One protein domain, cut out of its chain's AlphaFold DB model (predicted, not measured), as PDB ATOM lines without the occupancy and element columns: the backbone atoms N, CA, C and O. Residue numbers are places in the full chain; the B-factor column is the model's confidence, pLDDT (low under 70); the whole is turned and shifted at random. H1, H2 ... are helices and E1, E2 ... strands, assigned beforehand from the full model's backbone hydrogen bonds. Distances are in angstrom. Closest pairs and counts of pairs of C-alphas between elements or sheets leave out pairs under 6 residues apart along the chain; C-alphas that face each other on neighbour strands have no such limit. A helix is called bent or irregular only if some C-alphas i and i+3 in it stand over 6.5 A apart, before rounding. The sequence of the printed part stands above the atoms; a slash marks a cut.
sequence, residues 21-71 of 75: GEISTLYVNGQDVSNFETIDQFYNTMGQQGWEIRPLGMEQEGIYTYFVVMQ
ATOM      1  N   GLY A  21     178.252 266.669 263.394       90.94
ATOM      2  CA  GLY A  21     178.693 266.270 264.734       90.94
ATOM      3  C   GLY A  21     179.772 265.180 264.750       90.94
ATOM      4  O   GLY A  21     180.081 264.661 265.822       90.94
ATOM      5  N   GLU A  22     180.343 264.823 263.596       95.00
ATOM      6  CA  GLU A  22     181.423 263.839 263.484       95.00
ATOM      7  C   GLU A  22     182.670 264.315 264.228       95.00
ATOM      8  O   GLU A  22     183.074 265.476 264.118       95.00
ATOM      9  N   ILE A  23     183.287 263.411 264.980       95.00
ATOM     10  CA  ILE A  23     184.447 263.693 265.819       95.00
ATOM     11  C   ILE A  23     185.728 263.471 265.009       95.00
ATOM     12  O   ILE A  23     185.941 262.415 264.424       95.00
ATOM     13  N   SER A  24     186.614 264.464 265.017       93.75
ATOM     14  CA  SER A  24     187.997 264.327 264.552       93.75
ATOM     15  C   SER A  24     188.901 263.775 265.653       93.75
ATOM     16  O   SER A  24     189.702 262.881 265.407       93.75
ATOM     17  N   THR A  25     188.768 264.311 266.866       94.56
ATOM     18  CA  THR A  25     189.500 263.860 268.059       94.56
ATOM     19  C   THR A  25     188.612 264.018 269.281       94.56
ATOM     20  O   THR A  25     187.916 265.032 269.378       94.56
ATOM     21  N   LEU A  26     188.687 263.090 270.231       96.56
ATOM     22  CA  LEU A  26     187.972 263.151 271.502       96.56
ATOM     23  C   LEU A  26     188.921 262.747 272.628       96.56
ATOM     24  O   LEU A  26     189.526 261.685 272.597       96.56
ATOM     25  N   TYR A  27     189.011 263.596 273.641       97.12
ATOM     26  CA  TYR A  27     189.783 263.361 274.845       97.12
ATOM     27  C   TYR A  27     188.877 263.444 276.067       97.12
ATOM     28  O   TYR A  27     188.141 264.418 276.230       97.12
ATOM     29  N   VAL A  28     188.987 262.471 276.965       96.88
ATOM     30  CA  VAL A  28     188.307 262.456 278.265       96.88
ATOM     31  C   VAL A  28     189.368 262.418 279.355       96.88
ATOM     32  O   VAL A  28     190.213 261.529 279.388       96.88
ATOM     33  N   ASN A  29     189.374 263.425 280.229       96.62
ATOM     34  CA  ASN A  29     190.403 263.643 281.249       96.62
ATOM     35  C   ASN A  29     191.838 263.594 280.687       96.62
ATOM     36  O   ASN A  29     192.764 263.128 281.347       96.62
ATOM     37  N   GLY A  30     192.017 264.075 279.451       95.50
ATOM     38  CA  GLY A  30     193.305 264.097 278.751       95.50
ATOM     39  C   GLY A  30     193.701 262.785 278.065       95.50
ATOM     40  O   GLY A  30     194.751 262.750 277.431       95.50
ATOM     41  N   GLN A  31     192.886 261.730 278.150       97.12
ATOM     42  CA  GLN A  31     193.109 260.470 277.436       97.12
ATOM     43  C   GLN A  31     192.317 260.443 276.133       97.12
ATOM     44  O   GLN A  31     191.154 260.833 276.137       97.12
ATOM     45  N   ASP A  32     192.936 259.987 275.045       96.31
ATOM     46  CA  ASP A  32     192.271 259.818 273.750       96.31
ATOM     47  C   ASP A  32     191.233 258.688 273.818       96.31
ATOM     48  O   ASP A  32     191.488 257.619 274.379       96.31
ATOM     49  N   VAL A  33     190.049 258.947 273.272       95.25
ATOM     50  CA  VAL A  33     188.883 258.068 273.295       95.25
ATOM     51  C   VAL A  33     188.323 257.998 271.876       95.25
ATOM     52  O   VAL A  33     187.597 258.880 271.427       95.25
ATOM     53  N   SER A  34     188.654 256.927 271.157       90.00
ATOM     54  CA  SER A  34     188.383 256.797 269.717       90.00
ATOM     55  C   SER A  34     187.178 255.912 269.370       90.00
ATOM     56  O   SER A  34     187.014 255.515 268.221       90.00
ATOM     57  N   ASN A  35     186.359 255.529 270.351       92.25
ATOM     58  CA  ASN A  35     185.240 254.593 270.174       92.25
ATOM     59  C   ASN A  35     183.897 255.273 269.850       92.25
ATOM     60  O   ASN A  35     182.861 254.611 269.910       92.25
ATOM     61  N   PHE A  36     183.906 256.568 269.534       95.62
ATOM     62  CA  PHE A  36     182.714 257.341 269.187       95.62
ATOM     63  C   PHE A  36     182.915 258.042 267.847       95.62
ATOM     64  O   PHE A  36     183.909 258.739 267.658       95.62
ATOM     65  N   GLU A  37     181.959 257.875 266.933       94.94
ATOM     66  CA  GLU A  37     182.007 258.510 265.611       94.94
ATOM     67  C   GLU A  37     181.467 259.941 265.663       94.94
ATOM     68  O   GLU A  37     181.974 260.830 264.978       94.94
ATOM     69  N   THR A  38     180.452 260.187 266.500       96.19
ATOM     70  CA  THR A  38     179.818 261.504 266.644       96.19
ATOM     71  C   THR A  38     179.702 261.939 268.098       96.19
ATOM     72  O   THR A  38     179.645 261.124 269.025       96.19
ATOM     73  N   ILE A  39     179.628 263.253 268.308       94.94
ATOM     74  CA  ILE A  39     179.480 263.821 269.648       94.94
ATOM     75  C   ILE A  39     178.132 263.468 270.288       94.94
ATOM     76  O   ILE A  39     178.061 263.246 271.495       94.94
ATOM     77  N   ASP A  40     177.085 263.305 269.480       94.94
ATOM     78  CA  ASP A  40     175.773 262.869 269.956       94.94
ATOM     79  C   ASP A  40     175.814 261.432 270.486       94.94
ATOM     80  O   ASP A  40     175.220 261.139 271.524       94.94
ATOM     81  N   GLN A  41     176.537 260.525 269.815       96.56
ATOM     82  CA  GLN A  41     176.746 259.167 270.325       96.56
ATOM     83  C   GLN A  41     177.447 259.210 271.686       96.56
ATOM     84  O   GLN A  41     176.970 258.591 272.638       96.56
ATOM     85  N   PHE A  42     178.525 259.993 271.793       96.81
ATOM     86  CA  PHE A  42     179.259 260.171 273.044       96.81
ATOM     87  C   PHE A  42     178.353 260.684 274.173       96.81
ATOM     88  O   PHE A  42     178.264 260.049 275.228       96.81
ATOM     89  N   TYR A  43     177.628 261.786 273.957       95.62
ATOM     90  CA  TYR A  43     176.767 262.364 274.989       95.62
ATOM     91  C   TYR A  43     175.620 261.445 275.395       95.62
ATOM     92  O   TYR A  43     175.331 261.342 276.585       95.62
ATOM     93  N   ASN A  44     175.006 260.732 274.451       96.62
ATOM     94  CA  ASN A  44     173.959 259.766 274.773       96.62
ATOM     95  C   ASN A  44     174.497 258.622 275.641       96.62
ATOM     96  O   ASN A  44     173.873 258.260 276.640       96.62
ATOM     97  N   THR A  45     175.672 258.076 275.310       96.75
ATOM     98  CA  THR A  45     176.311 257.026 276.117       96.75
ATOM     99  C   THR A  45     176.690 257.527 277.511       96.75
ATOM    100  O   THR A  45     176.472 256.815 278.491       96.75
ATOM    101  N   MET A  46     177.219 258.747 277.631       96.44
ATOM    102  CA  MET A  46     177.541 259.343 278.933       96.44
ATOM    103  C   MET A  46     176.277 259.640 279.755       96.44
ATOM    104  O   MET A  46     176.233 259.336 280.948       96.44
ATOM    105  N   GLY A  47     175.215 260.141 279.119       96.06
ATOM    106  CA  GLY A  47     173.918 260.392 279.750       96.06
ATOM    107  C   GLY A  47     173.276 259.128 280.322       96.06
ATOM    108  O   GLY A  47     172.775 259.142 281.443       96.06
ATOM    109  N   GLN A  48     173.377 257.995 279.618       96.12
ATOM    110  CA  GLN A  48     172.935 256.688 280.131       96.12
ATOM    111  C   GLN A  48     173.704 256.235 281.384       96.12
ATOM    112  O   GLN A  48     173.185 255.449 282.172       96.12
ATOM    113  N   GLN A  49     174.921 256.744 281.595       94.75
ATOM    114  CA  GLN A  49     175.738 256.497 282.788       94.75
ATOM    115  C   GLN A  49     175.527 257.552 283.893       94.75
ATOM    116  O   GLN A  49     176.258 257.558 284.887       94.75
ATOM    117  N   GLY A  50     174.540 258.440 283.724       95.44
ATOM    118  CA  GLY A  50     174.177 259.476 284.690       95.44
ATOM    119  C   GLY A  50     175.016 260.750 284.609       95.44
ATOM    120  O   GLY A  50     174.937 261.572 285.519       95.44
ATOM    121  N   TRP A  51     175.827 260.919 283.562       96.50
ATOM    122  CA  TRP A  51     176.590 262.147 283.356       96.50
ATOM    123  C   TRP A  51     175.759 263.218 282.656       96.50
ATOM    124  O   TRP A  51     175.077 262.954 281.670       96.50
ATOM    125  N   GLU A  52     175.897 264.454 283.113       94.69
ATOM    126  CA  GLU A  52     175.265 265.630 282.525       94.69
ATOM    127  C   GLU A  52     176.299 266.719 282.236       94.69
ATOM    128  O   GLU A  52     177.313 266.844 282.927       94.69
ATOM    129  N   ILE A  53     176.052 267.525 281.202       92.00
ATOM    130  CA  ILE A  53     176.908 268.668 280.872       92.00
ATOM    131  C   ILE A  53     176.725 269.749 281.936       92.00
ATOM    132  O   ILE A  53     175.609 270.184 282.216       92.00
ATOM    133  N   ARG A  54     177.833 270.244 282.489       86.62
ATOM    134  CA  ARG A  54     177.821 271.391 283.389       86.62
ATOM    135  C   ARG A  54     177.690 272.682 282.561       86.62
ATOM    136  O   ARG A  54     178.603 272.985 281.792       86.62
ATOM    137  N   PRO A  55     176.642 273.506 282.758       66.38
ATOM    138  CA  PRO A  55     176.360 274.667 281.901       66.38
ATOM    139  C   PRO A  55     177.475 275.723 281.821       66.38
ATOM    140  O   PRO A  55     177.570 276.441 280.835       66.38
ATOM    141  N   LEU A  56     178.318 275.823 282.856       63.12
ATOM    142  CA  LEU A  56     179.431 276.781 282.937       63.12
ATOM    143  C   LEU A  56     180.766 276.224 282.417       63.12
ATOM    144  O   LEU A  56     181.774 276.914 282.499       63.12
ATOM    145  N   GLY A  57     180.798 274.972 281.958       61.53
ATOM    146  CA  GLY A  57     182.024 274.294 281.543       61.53
ATOM    147  C   GLY A  57     182.185 274.153 280.036       61.53
ATOM    148  O   GLY A  57     183.016 273.348 279.639       61.53
ATOM    149  N   MET A  58     181.364 274.839 279.230       70.38
ATOM    150  CA  MET A  58     181.439 274.776 277.773       70.38
ATOM    151  C   MET A  58     182.221 275.968 277.224       70.38
ATOM    152  O   MET A  58     181.746 277.102 277.269       70.38
ATOM    153  N   GLU A  59     183.397 275.697 276.672       74.19
ATOM    154  CA  GLU A  59     184.232 276.683 275.989       74.19
ATOM    155  C   GLU A  59     184.482 276.238 274.548       74.19
ATOM    156  O   GLU A  59     184.570 275.044 274.257       74.19
ATOM    157  N   GLN A  60     184.595 277.206 273.642       76.62
ATOM    158  CA  GLN A  60     184.926 276.965 272.242       76.62
ATOM    159  C   GLN A  60     186.235 277.682 271.904       76.62
ATOM    160  O   GLN A  60     186.352 278.889 272.111       76.62
ATOM    161  N   GLU A  61     187.193 276.950 271.337       74.06
ATOM    162  CA  GLU A  61     188.449 277.504 270.829       74.06
ATOM    163  C   GLU A  61     188.553 277.279 269.315       74.06
ATOM    164  O   GLU A  61     188.452 276.159 268.805       74.06
ATOM    165  N   GLY A  62     188.761 278.366 268.570       72.19
ATOM    166  CA  GLY A  62     188.805 278.311 267.114       72.19
ATOM    167  C   GLY A  62     187.478 277.851 266.503       72.19
ATOM    168  O   GLY A  62     186.396 278.140 267.016       72.19
ATOM    169  N   ILE A  63     187.557 277.176 265.354       68.75
ATOM    170  CA  ILE A  63     186.367 276.986 264.520       68.75
ATOM    171  C   ILE A  63     185.505 275.808 265.015       68.75
ATOM    172  O   ILE A  63     184.290 275.940 264.959       68.75
ATOM    173  N   TYR A  64     186.082 274.734 265.591       83.56
ATOM    174  CA  TYR A  64     185.328 273.524 266.000       83.56
ATOM    175  C   TYR A  64     185.936 272.715 267.162       83.56
ATOM    176  O   TYR A  64     185.691 271.509 267.252       83.56
ATOM    177  N   THR A  65     186.747 273.333 268.026       88.69
ATOM    178  CA  THR A  65     187.248 272.671 269.242       88.69
ATOM    179  C   THR A  65     186.399 273.089 270.427       88.69
ATOM    180  O   THR A  65     186.185 274.280 270.645       88.69
ATOM    181  N   TYR A  66     185.950 272.110 271.198       91.31
ATOM    182  CA  TYR A  66     185.075 272.299 272.340       91.31
ATOM    183  C   TYR A  66     185.705 271.689 273.582       91.31
ATOM    184  O   TYR A  66     186.297 270.607 273.526       91.31
ATOM    185  N   PHE A  67     185.532 272.375 274.702       92.88
ATOM    186  CA  PHE A  67     185.871 271.906 276.036       92.88
ATOM    187  C   PHE A  67     184.582 271.858 276.835       92.88
ATOM    188  O   PHE A  67     183.835 272.828 276.832       92.88
ATOM    189  N   VAL A  68     184.297 270.724 277.465       93.81
ATOM    190  CA  VAL A  68     183.058 270.468 278.192       93.81
ATOM    191  C   VAL A  68     183.389 269.809 279.517       93.81
ATOM    192  O   VAL A  68     184.058 268.782 279.561       93.81
ATOM    193  N   VAL A  69     182.884 270.365 280.613       95.31
ATOM    194  CA  VAL A  69     182.885 269.673 281.905       95.31
ATOM    195  C   VAL A  69     181.572 268.920 282.051       95.31
ATOM    196  O   VAL A  69     180.508 269.534 281.984       95.31
ATOM    197  N   MET A  70     181.632 267.612 282.290       95.56
ATOM    198  CA  MET A  70     180.462 266.822 282.685       95.56
ATOM    199  C   MET A  70     180.528 266.487 284.175       95.56
ATOM    200  O   MET A  70     181.617 266.369 284.741       95.56
ATOM    201  N   GLN A  71     179.369 266.335 284.812       95.69
ATOM    202  CA  GLN A  71     179.241 265.949 286.217       95.69
ATOM    203  C   GLN A  71     178.250 264.799 286.393       95.69
ATOM    204  O   GLN A  71     177.348 264.635 285.574       95.69
TER     205      GLN A  71
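What this domain is: This is residues 21 to 71 of the 75 residues of an uncharacterized protein of Spirulina sp. SIO3F2 (UniProt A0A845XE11). A two-strand antiparallel hairpin, E2 and E3, makes one part of this small domain, and strand E1 and helix H1 make a second part set off on the side of E3 away from E2. The stretch after H1 runs back to the hairpin, where residues 52 to 53 pair with the last two residues of E3. The printed part has 51 residues, with three named strands and one named helix in the order E1, H1, E2, E3, and its class is mixed, helices and strands. It is compact, with a radius of gyration of the C-alphas of 10.8 A, and rounded, spanning 29 by 26 by 20 A.

How they stand to each other: E2, residues 59 to 61, and E3, residues 65 to 71, form a hairpin with an angle of 160 degrees between their directions. The C-alphas of Gln 60 and Tyr 66 face each other at 4.7 A. N 59 and O 67 are 2.9 A apart, as are N 67 and O 59, both within hydrogen-bond range. Residues 52 to 53 pair antiparallel with residues 70 to 71 of E3. E1, residues 23 to 28, is near E3 but apart from E2. E1 pairs with no named strand, though its residues 27 to 28 pair antiparallel with residues 31 to 32. H1, residues 39 to 48, is apart from E3. The closest C-alphas of E1 and H1 are those of Ile 23 and Ile 39, 6.3 A apart. In H1 every O i to N i+4 pair is within hydrogen-bond range.

Where its parts are: E3 measures 19.9 A from first to last C-alpha and ends at C-alpha 71 (179.241, 265.949, 286.217). E2 measures 6.7 A. H1 measures 14.3 A and is not bent. E1 measures 13.1 A and begins at C-alpha 23 (184.447, 263.693, 265.819).

The domain as a whole: The two C-alphas farthest apart are those of Gln 49 and Gly 62, at 29.9 A. The printed part has no cut. The link E2 to E3 is tight, and the links E1 to H1 and H1 to E2 are short. Mean pLDDT of the printed part is 90.1, with residues 55 to 57 and residue 63 under 70.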